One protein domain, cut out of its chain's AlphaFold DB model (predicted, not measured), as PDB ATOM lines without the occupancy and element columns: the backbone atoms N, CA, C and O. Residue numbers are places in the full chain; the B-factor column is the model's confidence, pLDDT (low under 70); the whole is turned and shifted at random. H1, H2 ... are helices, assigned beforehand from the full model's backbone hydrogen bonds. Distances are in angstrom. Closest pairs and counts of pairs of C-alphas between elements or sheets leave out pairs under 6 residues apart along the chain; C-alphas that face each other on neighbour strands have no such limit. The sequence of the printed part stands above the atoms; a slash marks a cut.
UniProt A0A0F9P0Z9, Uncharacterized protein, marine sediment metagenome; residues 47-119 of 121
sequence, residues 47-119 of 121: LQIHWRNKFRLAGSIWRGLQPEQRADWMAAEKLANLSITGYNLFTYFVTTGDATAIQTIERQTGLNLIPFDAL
ATOM      1  N   LEU A  47      59.404  -4.454 -52.732       93.56
ATOM      2  CA  LEU A  47      58.188  -4.923 -52.065       93.56
ATOM      3  C   LEU A  47      58.486  -5.597 -50.714       93.56
ATOM      4  O   LEU A  47      57.772  -5.371 -49.739       93.56
ATOM      5  N   GLN A  48      59.552  -6.396 -50.620       92.81
ATOM      6  CA  GLN A  48      59.977  -6.989 -49.348       92.81
ATOM      7  C   GLN A  48      60.436  -5.920 -48.350       92.81
ATOM      8  O   GLN A  48      60.130  -6.030 -47.163       92.81
ATOM      9  N   ILE A  49      61.148  -4.888 -48.810       95.12
ATOM     10  CA  ILE A  49      61.552  -3.748 -47.975       95.12
ATOM     11  C   ILE A  49      60.312  -3.012 -47.459       95.12
ATOM     12  O   ILE A  49      60.209  -2.773 -46.257       95.12
ATOM     13  N   HIS A  50      59.350  -2.725 -48.339       93.25
ATOM     14  CA  HIS A  50      58.083  -2.080 -47.989       93.25
ATOM     15  C   HIS A  50      57.337  -2.830 -46.883       93.25
ATOM     16  O   HIS A  50      57.038  -2.258 -45.834       93.25
ATOM     17  N   TRP A  51      57.108  -4.133 -47.062       92.81
ATOM     18  CA  TRP A  51      56.425  -4.942 -46.052       92.81
ATOM     19  C   TRP A  51      57.215  -5.038 -44.750       92.81
ATOM     20  O   TRP A  51      56.639  -4.872 -43.677       92.81
ATOM     21  N   ARG A  52      58.538  -5.227 -44.809       93.62
ATOM     22  CA  ARG A  52      59.389  -5.219 -43.606       93.62
ATOM     23  C   ARG A  52      59.278  -3.906 -42.839       93.62
ATOM     24  O   ARG A  52      59.216  -3.934 -41.614       93.62
ATOM     25  N   ASN A  53      59.236  -2.777 -43.539       93.50
ATOM     26  CA  ASN A  53      59.068  -1.469 -42.918       93.50
ATOM     27  C   ASN A  53      57.684  -1.334 -42.273       93.50
ATOM     28  O   ASN A  53      57.616  -0.913 -41.121       93.50
ATOM     29  N   LYS A  54      56.612  -1.780 -42.942       91.12
ATOM     30  CA  LYS A  54      55.259  -1.821 -42.363       91.12
ATOM     31  C   LYS A  54      55.193  -2.656 -41.079       91.12
ATOM     32  O   LYS A  54      54.707  -2.171 -40.063       91.12
ATOM     33  N   PHE A  55      55.730  -3.878 -41.087       92.44
ATOM     34  CA  PHE A  55      55.750  -4.729 -39.891       92.44
ATOM     35  C   PHE A  55      56.636  -4.158 -38.777       92.44
ATOM     36  O   PHE A  55      56.279  -4.245 -37.603       92.44
ATOM     37  N   ARG A  56      57.774  -3.538 -39.123       93.38
ATOM     38  CA  ARG A  56      58.632  -2.858 -38.141       93.38
ATOM     39  C   ARG A  56      57.902  -1.686 -37.486       93.38
ATOM     40  O   ARG A  56      57.995  -1.534 -36.272       93.38
ATOM     41  N   LEU A  57      57.177  -0.894 -38.274       90.75
ATOM     42  CA  LEU A  57      56.364   0.211 -37.779       90.75
ATOM     43  C   LEU A  57      55.257  -0.300 -36.852       90.75
ATOM     44  O   LEU A  57      55.182   0.157 -35.718       90.75
ATOM     45  N   ALA A  58      54.485  -1.310 -37.268       91.75
ATOM     46  CA  ALA A  58      53.448  -1.916 -36.429       91.75
ATOM     47  C   ALA A  58      54.010  -2.418 -35.088       91.75
ATOM     48  O   ALA A  58      53.491  -2.081 -34.027       91.75
ATOM     49  N   GLY A  59      55.138  -3.136 -35.106       93.88
ATOM     50  CA  GLY A  59      55.804  -3.578 -33.878       93.88
ATOM     51  C   GLY A  59      56.351  -2.427 -33.020       93.88
ATOM     52  O   GLY A  59      56.487  -2.569 -31.804       93.88
ATOM     53  N   SER A  60      56.681  -1.281 -33.617       93.56
ATOM     54  CA  SER A  60      57.059  -0.072 -32.878       93.56
ATOM     55  C   SER A  60      55.853   0.564 -32.195       93.56
ATOM     56  O   SER A  60      55.918   0.825 -30.998       93.56
ATOM     57  N   ILE A  61      54.748   0.741 -32.923       92.31
ATOM     58  CA  ILE A  61      53.515   1.330 -32.389       92.31
ATOM     59  C   ILE A  61      52.960   0.446 -31.272       92.31
ATOM     60  O   ILE A  61      52.694   0.946 -30.187       92.31
ATOM     61  N   TRP A  62      52.897  -0.876 -31.469       93.88
ATOM     62  CA  TRP A  62      52.436  -1.816 -30.441       93.88
ATOM     63  C   TRP A  62      53.216  -1.698 -29.127       93.88
ATOM     64  O   TRP A  62      52.638  -1.767 -28.047       93.88
ATOM     65  N   ARG A  63      54.540  -1.514 -29.207       94.06
ATOM     66  CA  ARG A  63      55.384  -1.315 -28.019       94.06
ATOM     67  C   ARG A  63      55.164   0.043 -27.355       94.06
ATOM     68  O   ARG A  63      55.420   0.147 -26.161       94.06
ATOM     69  N   GLY A  64      54.722   1.045 -28.113       91.44
ATOM     70  CA  GLY A  64      54.363   2.370 -27.609       91.44
ATOM     71  C   GLY A  64      52.960   2.448 -27.000       91.44
ATOM     72  O   GLY A  64      52.682   3.401 -26.280       91.44
ATOM     73  N   LEU A  65      52.094   1.460 -27.250       91.00
ATOM     74  CA  LEU A  65      50.759   1.415 -26.659       91.00
ATOM     75  C   LEU A  65      50.817   1.239 -25.140       91.00
ATOM     76  O   LEU A  65      51.588   0.426 -24.606       91.00
ATOM     77  N   GLN A  66      49.913   1.930 -24.452       92.56
ATOM     78  CA  GLN A  66      49.702   1.737 -23.024       92.56
ATOM     79  C   GLN A  66      49.270   0.289 -22.729       92.56
ATOM     80  O   GLN A  66      48.724  -0.402 -23.601       92.56
ATOM     81  N   PRO A  67      49.562  -0.240 -21.529       93.25
ATOM     82  CA  PRO A  67      49.139  -1.584 -21.139       93.25
ATOM     83  C   PRO A  67      47.636  -1.828 -21.322       93.25
ATOM     84  O   PRO A  67      47.259  -2.889 -21.816       93.25
ATOM     85  N   GLU A  68      46.800  -0.841 -21.000       92.31
ATOM     86  CA  GLU A  68      45.337  -0.900 -21.104       92.31
ATOM     87  C   GLU A  68      44.910  -1.049 -22.564       92.31
ATOM     88  O   GLU A  68      44.178  -1.964 -22.916       92.31
ATOM     89  N   GLN A  69      45.496  -0.243 -23.445       92.56
ATOM     90  CA  GLN A  69      45.234  -0.302 -24.878       92.56
ATOM     91  C   GLN A  69      45.580  -1.670 -25.475       92.56
ATOM     92  O   GLN A  69      44.837  -2.221 -26.284       92.56
ATOM     93  N   ARG A  70      46.718  -2.255 -25.079       94.56
ATOM     94  CA  ARG A  70      47.083  -3.617 -25.503       94.56
ATOM     95  C   ARG A  70      46.109  -4.652 -24.952       94.56
ATOM     96  O   ARG A  70      45.819  -5.625 -25.648       94.56
ATOM     97  N   ALA A  71      45.626  -4.460 -23.725       94.75
ATOM     98  CA  ALA A  71      44.617  -5.321 -23.128       94.75
ATOM     99  C   ALA A  71      43.301  -5.273 -23.914       94.75
ATOM    100  O   ALA A  71      42.747  -6.339 -24.166       94.75
ATOM    101  N   ASP A  72      42.878  -4.105 -24.399       94.81
ATOM    102  CA  ASP A  72      41.679  -3.963 -25.234       94.81
ATOM    103  C   ASP A  72      41.803  -4.746 -26.545       94.81
ATOM    104  O   ASP A  72      40.906  -5.509 -26.894       94.81
ATOM    105  N   TRP A  73      42.949  -4.673 -27.232       95.31
ATOM    106  CA  TRP A  73      43.191  -5.478 -28.441       95.31
ATOM    107  C   TRP A  73      43.168  -6.988 -28.167       95.31
ATOM    108  O   TRP A  73      42.672  -7.765 -28.984       95.31
ATOM    109  N   MET A  74      43.705  -7.426 -27.026       95.94
ATOM    110  CA  MET A  74      43.659  -8.836 -26.615       95.94
ATOM    111  C   MET A  74      42.255  -9.273 -26.181       95.94
ATOM    112  O   MET A  74      41.875 -10.422 -26.391       95.94
ATOM    113  N   ALA A  75      41.481  -8.387 -25.560       96.25
ATOM    114  CA  ALA A  75      40.107  -8.660 -25.164       96.25
ATOM    115  C   ALA A  75      39.185  -8.718 -26.387       96.25
ATOM    116  O   ALA A  75      38.380  -9.642 -26.489       96.25
ATOM    117  N   ALA A  76      39.352  -7.801 -27.341       95.31
ATOM    118  CA  ALA A  76      38.580  -7.759 -28.577       95.31
ATOM    119  C   ALA A  76      38.719  -9.055 -29.377       95.31
ATOM    120  O   ALA A  76      37.725  -9.598 -29.840       95.31
ATOM    121  N   GLU A  77      39.933  -9.595 -29.475       94.94
ATOM    122  CA  GLU A  77      40.192 -10.888 -30.112       94.94
ATOM    123  C   GLU A  77      39.377 -12.031 -29.491       94.94
ATOM    124  O   GLU A  77      38.696 -12.763 -30.211       94.94
ATOM    125  N   LYS A  78      39.381 -12.130 -28.159       94.25
ATOM    126  CA  LYS A  78      38.641 -13.167 -27.428       94.25
ATOM    127  C   LYS A  78      37.131 -12.991 -27.547       94.25
ATOM    128  O   LYS A  78      36.416 -13.961 -27.775       94.25
ATOM    129  N   LEU A  79      36.648 -11.759 -27.391       95.75
ATOM    130  CA  LEU A  79      35.222 -11.433 -27.442       95.75
ATOM    131  C   LEU A  79      34.648 -11.591 -28.857       95.75
ATOM    132  O   LEU A  79      33.515 -12.039 -29.005       95.75
ATOM    133  N   ALA A  80      35.437 -11.291 -29.890       94.31
ATOM    134  CA  ALA A  80      35.079 -11.527 -31.288       94.31
ATOM    135  C   ALA A  80      35.358 -12.971 -31.754       94.31
ATOM    136  O   ALA A  80      35.104 -13.297 -32.913       94.31
ATOM    137  N   ASN A  81      35.860 -13.841 -30.867       94.44
ATOM    138  CA  ASN A  81      36.169 -15.247 -31.133       94.44
ATOM    139  C   ASN A  81      37.078 -15.455 -32.365       94.44
ATOM    140  O   ASN A  81      36.828 -16.318 -33.213       94.44
ATOM    141  N   LEU A  82      38.125 -14.637 -32.495       93.12
ATOM    142  CA  LEU A  82      39.056 -14.710 -33.621       93.12
ATOM    143  C   LEU A  82      40.154 -15.746 -33.354       93.12
ATOM    144  O   LEU A  82      40.713 -15.816 -32.271       93.12
ATOM    145  N   SER A  83      40.550 -16.517 -34.370       93.75
ATOM    146  CA  SER A  83      41.646 -17.504 -34.254       93.75
ATOM    147  C   SER A  83      43.053 -16.899 -34.403       93.75
ATOM    148  O   SER A  83      43.992 -17.575 -34.826       93.75
ATOM    149  N   ILE A  84      43.201 -15.609 -34.117       92.81
ATOM    150  CA  ILE A  84      44.467 -14.868 -34.170       92.81
ATOM    151  C   ILE A  84      44.744 -14.276 -32.789       92.81
ATOM    152  O   ILE A  84      43.913 -14.388 -31.911       92.81
ATOM    153  N   THR A  85      45.905 -13.664 -32.568       95.19
ATOM    154  CA  THR A  85      46.172 -12.944 -31.312       95.19
ATOM    155  C   THR A  85      45.771 -11.475 -31.437       95.19
ATOM    156  O   THR A  85      45.781 -10.928 -32.542       95.19
ATOM    157  N   GLY A  86      45.531 -10.788 -30.315       93.19
ATOM    158  CA  GLY A  86      45.321  -9.330 -30.313       93.19
ATOM    159  C   GLY A  86      46.443  -8.541 -31.010       93.19
ATOM    160  O   GLY A  86      46.175  -7.580 -31.727       93.19
ATOM    161  N   TYR A  87      47.698  -8.997 -30.903       94.88
ATOM    162  CA  TYR A  87      48.821  -8.408 -31.644       94.88
ATOM    163  C   TYR A  87      48.688  -8.588 -33.164       94.88
ATOM    164  O   TYR A  87      48.956  -7.657 -33.926       94.88
ATOM    165  N   ASN A  88      48.275  -9.773 -33.620       95.19
ATOM    166  CA  ASN A  88      48.054 -10.032 -35.042       95.19
ATOM    167  C   ASN A  88      46.885  -9.197 -35.576       95.19
ATOM    168  O   ASN A  88      46.991  -8.655 -36.674       95.19
ATOM    169  N   LEU A  89      45.816  -9.051 -34.788       94.19
ATOM    170  CA  LEU A  89      44.675  -8.197 -35.117       94.19
ATOM    171  C   LEU A  89      45.097  -6.725 -35.254       94.19
ATOM    172  O   LEU A  89      44.813  -6.090 -36.268       94.19
ATOM    173  N   PHE A  90      45.847  -6.206 -34.283       94.00
ATOM    174  CA  PHE A  90      46.414  -4.859 -34.345       94.00
ATOM    175  C   PHE A  90      47.337  -4.679 -35.559       94.00
ATOM    176  O   PHE A  90      47.261  -3.688 -36.282       94.00
ATOM    177  N   THR A  91      48.198  -5.662 -35.823       93.94
ATOM    178  CA  THR A  91      49.117  -5.626 -36.967       93.94
ATOM    179  C   THR A  91      48.354  -5.614 -38.291       93.94
ATOM    180  O   THR A  91      48.727  -4.870 -39.197       93.94
ATOM    181  N   TYR A  92      47.273  -6.392 -38.412       92.62
ATOM    182  CA  TYR A  92      46.369  -6.321 -39.560       92.62
ATOM    183  C   TYR A  92      45.857  -4.890 -39.737       92.62
ATOM    184  O   TYR A  92      46.103  -4.296 -40.783       92.62
ATOM    185  N   PHE A  93      45.271  -4.299 -38.694       91.44
ATOM    186  CA  PHE A  93      44.738  -2.939 -38.751       91.44
ATOM    187  C   PHE A  93      45.770  -1.899 -39.197       91.44
ATOM    188  O   PHE A  93      45.521  -1.157 -40.142       91.44
ATOM    189  N   VAL A  94      46.959  -1.882 -38.589       90.44
ATOM    190  CA  VAL A  94      48.022  -0.927 -38.951       90.44
ATOM    191  C   VAL A  94      48.496  -1.116 -40.394       90.44
ATOM    192  O   VAL A  94      48.883  -0.160 -41.066       90.44
ATOM    193  N   THR A  95      48.508  -2.353 -40.892       90.19
ATOM    194  CA  THR A  95      49.048  -2.646 -42.225       90.19
ATOM    195  C   THR A  95      48.046  -2.422 -43.352       90.19
ATOM    196  O   THR A  95      48.481  -2.045 -44.451       90.19
ATOM    197  N   THR A  96      46.752  -2.634 -43.102       90.12
ATOM    198  CA  THR A  96      45.673  -2.518 -44.095       90.12
ATOM    199  C   THR A  96      44.905  -1.204 -44.004       90.12
ATOM    200  O   THR A  96      44.450  -0.721 -45.037       90.12
ATOM    201  N   GLY A  97      44.785  -0.615 -42.812       87.12
ATOM    202  CA  GLY A  97      43.938   0.554 -42.568       87.12
ATOM    203  C   GLY A  97      42.441   0.260 -42.712       87.12
ATOM    204  O   GLY A  97      41.659   1.176 -42.946       87.12
ATOM    205  N   ASP A  98      42.031  -1.009 -42.622       90.12
ATOM    206  CA  ASP A  98      40.639  -1.429 -42.795       90.12
ATOM    207  C   ASP A  98      39.776  -1.031 -41.585       90.12
ATOM    208  O   ASP A  98      39.548  -1.807 -40.652       90.12
ATOM    209  N   ALA A  99      39.311   0.218 -41.602       86.75
ATOM    210  CA  ALA A  99      38.478   0.789 -40.549       86.75
ATOM    211  C   ALA A  99      37.119   0.082 -40.425       86.75
ATOM    212  O   ALA A  99      36.588  -0.025 -39.324       86.75
ATOM    213  N   THR A 100      36.571  -0.445 -41.522       90.50
ATOM    214  CA  THR A 100      35.269  -1.130 -41.523       90.50
ATOM    215  C   THR A 100      35.326  -2.436 -40.734       90.50
ATOM    216  O   THR A 100      34.415  -2.739 -39.953       90.50
ATOM    217  N   ALA A 101      36.404  -3.209 -40.904       91.00
ATOM    218  CA  ALA A 101      36.627  -4.421 -40.122       91.00
ATOM    219  C   ALA A 101      36.761  -4.104 -38.625       91.00
ATOM    220  O   ALA A 101      36.137  -4.775 -37.803       91.00
ATOM    221  N   ILE A 102      37.505  -3.052 -38.271       91.31
ATOM    222  CA  ILE A 102      37.668  -2.643 -36.869       91.31
ATOM    223  C   ILE A 102      36.360  -2.149 -36.264       91.31
ATOM    224  O   ILE A 102      35.971  -2.670 -35.226       91.31
ATOM    225  N   GLN A 103      35.608  -1.282 -36.942       91.31
ATOM    226  CA  GLN A 103      34.288  -0.839 -36.470       91.31
ATOM    227  C   GLN A 103      33.325  -2.010 -36.246       91.31
ATOM    228  O   GLN A 103      32.504  -2.003 -35.327       91.31
ATOM    229  N   THR A 104      33.420  -3.047 -37.080       93.62
ATOM    230  CA  THR A 104      32.627  -4.265 -36.896       93.62
ATOM    231  C   THR A 104      33.017  -4.992 -35.611       93.62
ATOM    232  O   THR A 104      32.128  -5.404 -34.865       93.62
ATOM    233  N   ILE A 105      34.316  -5.117 -35.330       93.25
ATOM    234  CA  ILE A 105      34.837  -5.732 -34.103       93.25
ATOM    235  C   ILE A 105      34.462  -4.896 -32.878       93.25
ATOM    236  O   ILE A 105      33.968  -5.447 -31.897       93.25
ATOM    237  N   GLU A 106      34.612  -3.576 -32.929       93.94
ATOM    238  CA  GLU A 106      34.203  -2.664 -31.854       93.94
ATOM    239  C   GLU A 106      32.715  -2.822 -31.536       93.94
ATOM    240  O   GLU A 106      32.335  -3.011 -30.383       93.94
ATOM    241  N   ARG A 107      31.860  -2.878 -32.563       93.81
ATOM    242  CA  ARG A 107      30.420  -3.116 -32.389       93.81
ATOM    243  C   ARG A 107      30.107  -4.486 -31.781       93.81
ATOM    244  O   ARG A 107      29.164  -4.593 -31.005       93.81
ATOM    245  N   GLN A 108      30.844  -5.531 -32.153       94.25
ATOM    246  CA  GLN A 108      30.632  -6.887 -31.626       94.25
ATOM    247  C   GLN A 108      31.111  -7.040 -30.181       94.25
ATOM    248  O   GLN A 108      30.524  -7.801 -29.418       94.25
ATOM    249  N   THR A 109      32.179  -6.336 -29.818       94.88
ATOM    250  CA  THR A 109      32.874  -6.509 -28.537       94.88
ATOM    251  C   THR A 109      32.502  -5.447 -27.506       94.88
ATOM    252  O   THR A 109      32.720  -5.657 -26.316       94.88
ATOM    253  N   GLY A 110      31.937  -4.316 -27.941       93.38
ATOM    254  CA  GLY A 110      31.661  -3.151 -27.099       93.38
ATOM    255  C   GLY A 110      32.920  -2.396 -26.659       93.38
ATOM    256  O   GLY A 110      32.825  -1.508 -25.815       93.38
ATOM    257  N   LEU A 111      34.089  -2.753 -27.198       92.19
ATOM    258  CA  LEU A 111      35.362  -2.101 -26.905       92.19
ATOM    259  C   LEU A 111      35.614  -0.965 -27.894       92.19
ATOM    260  O   LEU A 111      35.250  -1.062 -29.063       92.19
ATOM    261  N   ASN A 112      36.266   0.092 -27.415       89.81
ATOM    262  CA  ASN A 112      36.740   1.191 -28.247       89.81
ATOM    263  C   ASN A 112      38.229   0.972 -28.515       89.81
ATOM    264  O   ASN A 112      39.053   1.105 -27.607       89.81
ATOM    265  N   LEU A 113      38.564   0.566 -29.735       88.25
ATOM    266  CA  LEU A 113      39.942   0.347 -30.142       88.25
ATOM    267  C   LEU A 113      40.506   1.687 -30.621       88.25
ATOM    268  O   LEU A 113      39.795   2.526 -31.162       88.25
ATOM    269  N   ILE A 114      41.795   1.936 -30.374       76.81
ATOM    270  CA  ILE A 114      42.375   3.258 -30.661       76.81
ATOM    271  C   ILE A 114      42.130   3.627 -32.136       76.81
ATOM    272  O   ILE A 114      42.535   2.857 -33.018       76.81
ATOM    273  N   PRO A 115      41.537   4.802 -32.420       64.94
ATOM    274  CA  PRO A 115      41.329   5.251 -33.786       64.94
ATOM    275  C   PRO A 115      42.672   5.450 -34.494       64.94
ATOM    276  O   PRO A 115      43.638   5.934 -33.904       64.94
ATOM    277  N   PHE A 116      42.728   5.088 -35.777       59.88
ATOM    278  CA  PHE A 116      43.948   5.133 -36.593       59.88
ATOM    279  C   PHE A 116      44.642   6.503 -36.560       59.88
ATOM    280  O   PHE A 116      45.869   6.574 -36.510       59.88
ATOM    281  N   ASP A 117      43.857   7.581 -36.509       60.44
ATOM    282  CA  ASP A 117      44.349   8.961 -36.497       60.44
ATOM    283  C   ASP A 117      45.208   9.272 -35.262       60.44
ATOM    284  O   ASP A 117      46.171  10.026 -35.355       60.44
ATOM    285  N   ALA A 118      44.921   8.627 -34.126       59.69
ATOM    286  CA  ALA A 118      45.688   8.776 -32.890       59.69
ATOM    287  C   ALA A 118      46.988   7.943 -32.869       59.69
ATOM    288  O   ALA A 118      47.766   8.048 -31.925       59.69
ATOM    289  N   LEU A 119      47.222   7.090 -33.876       63.47
ATOM    290  CA  LEU A 119      48.423   6.250 -33.984       63.47
ATOM    291  C   LEU A 119      49.505   6.853 -34.897       63.47
ATOM    292  O   LEU A 119      50.619   6.327 -34.931       63.47
TER     293      LEU A 119
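What this domain is: This is residues 47 to 119 of the 121 residues of an uncharacterized protein of marine sediment metagenome (UniProt A0A0F9P0Z9). A small, crossed cluster of helices has H3 in its middle, with H1 on one side of it and H4 on the other. H2 runs across near the ends of H1 and H4 and the beginning of H3, from near Trp 62 of H1 to Thr 109 of H4, while the short H5 lies loosely near H1 and H3; H1, the longest helix, touches H3 with residues 54 to 62 alone. The printed part has 73 residues with five named helices in the order H1, H2, H3, H4, H5 and no named strand, and its class is all helix. It is compact, with a radius of gyration of the C-alphas of 12.0 A, and only just elongated, spanning 36 by 24 by 23 A.

Where its parts are: H1 covers residues 47 to 64, from C-alpha 47 at (58.188, -4.923, -52.065) to C-alpha 64, over 25.8 A. H2 covers residues 67 to 79 and is 18.2 A long. H3, residues 86 to 96, begins with C-alpha 86 at (45.321, -9.330, -30.313) and is 15.4 A long. H4, residues 99 to 109, is 15.1 A long. H5, residues 116 to 119, is 5.3 A long and ends with C-alpha 119 at (48.423, 6.250, -33.984).

How they stand to each other: H1 and H3 touch at a steep tilt of 49 degrees and run opposite ways; their closest C-alphas, those of Ala 58 and Thr 91, are 5.7 A apart. H2 and H3 touch, about perpendicular at 86 degrees, with the closest C-alphas, those of Met 74 and Gly 86, 4.1 A apart. H2 touches H4 with residues 76 to 79 alone, about perpendicular at 78 degrees; the closest C-alphas are those of Leu 79 and Thr 109, at 5.6 A. H3 and H4 are close but not clearly touching, at a shallow tilt of 26 degrees and running opposite ways; the C-alphas of Phe 93 and Ile 102 come closest, at 7.3 A. H5 touches no helix; it is close to H1 but not clearly touching, the closest C-alphas being those of Ile 61 and Leu 119, at 7.3 A. H1 and H4 are apart, as are H2 and H5. In H1, H3 and H4 every O i to N i+4 pair is within hydrogen-bond range, in H2 8 of 9 are, and H5 is too short for such a pair.

The domain as a whole: The two C-alphas farthest apart are those of Leu 47 and Gly 110, at 36.5 A. The printed part has no cut and no long link; the links H1 to H2 and H3 to H4 are tight, and those from H2 to H3 and H4 to H5 are short. The mean pLDDT of the printed part is 90.6, and residues 115 to 119 are under 70.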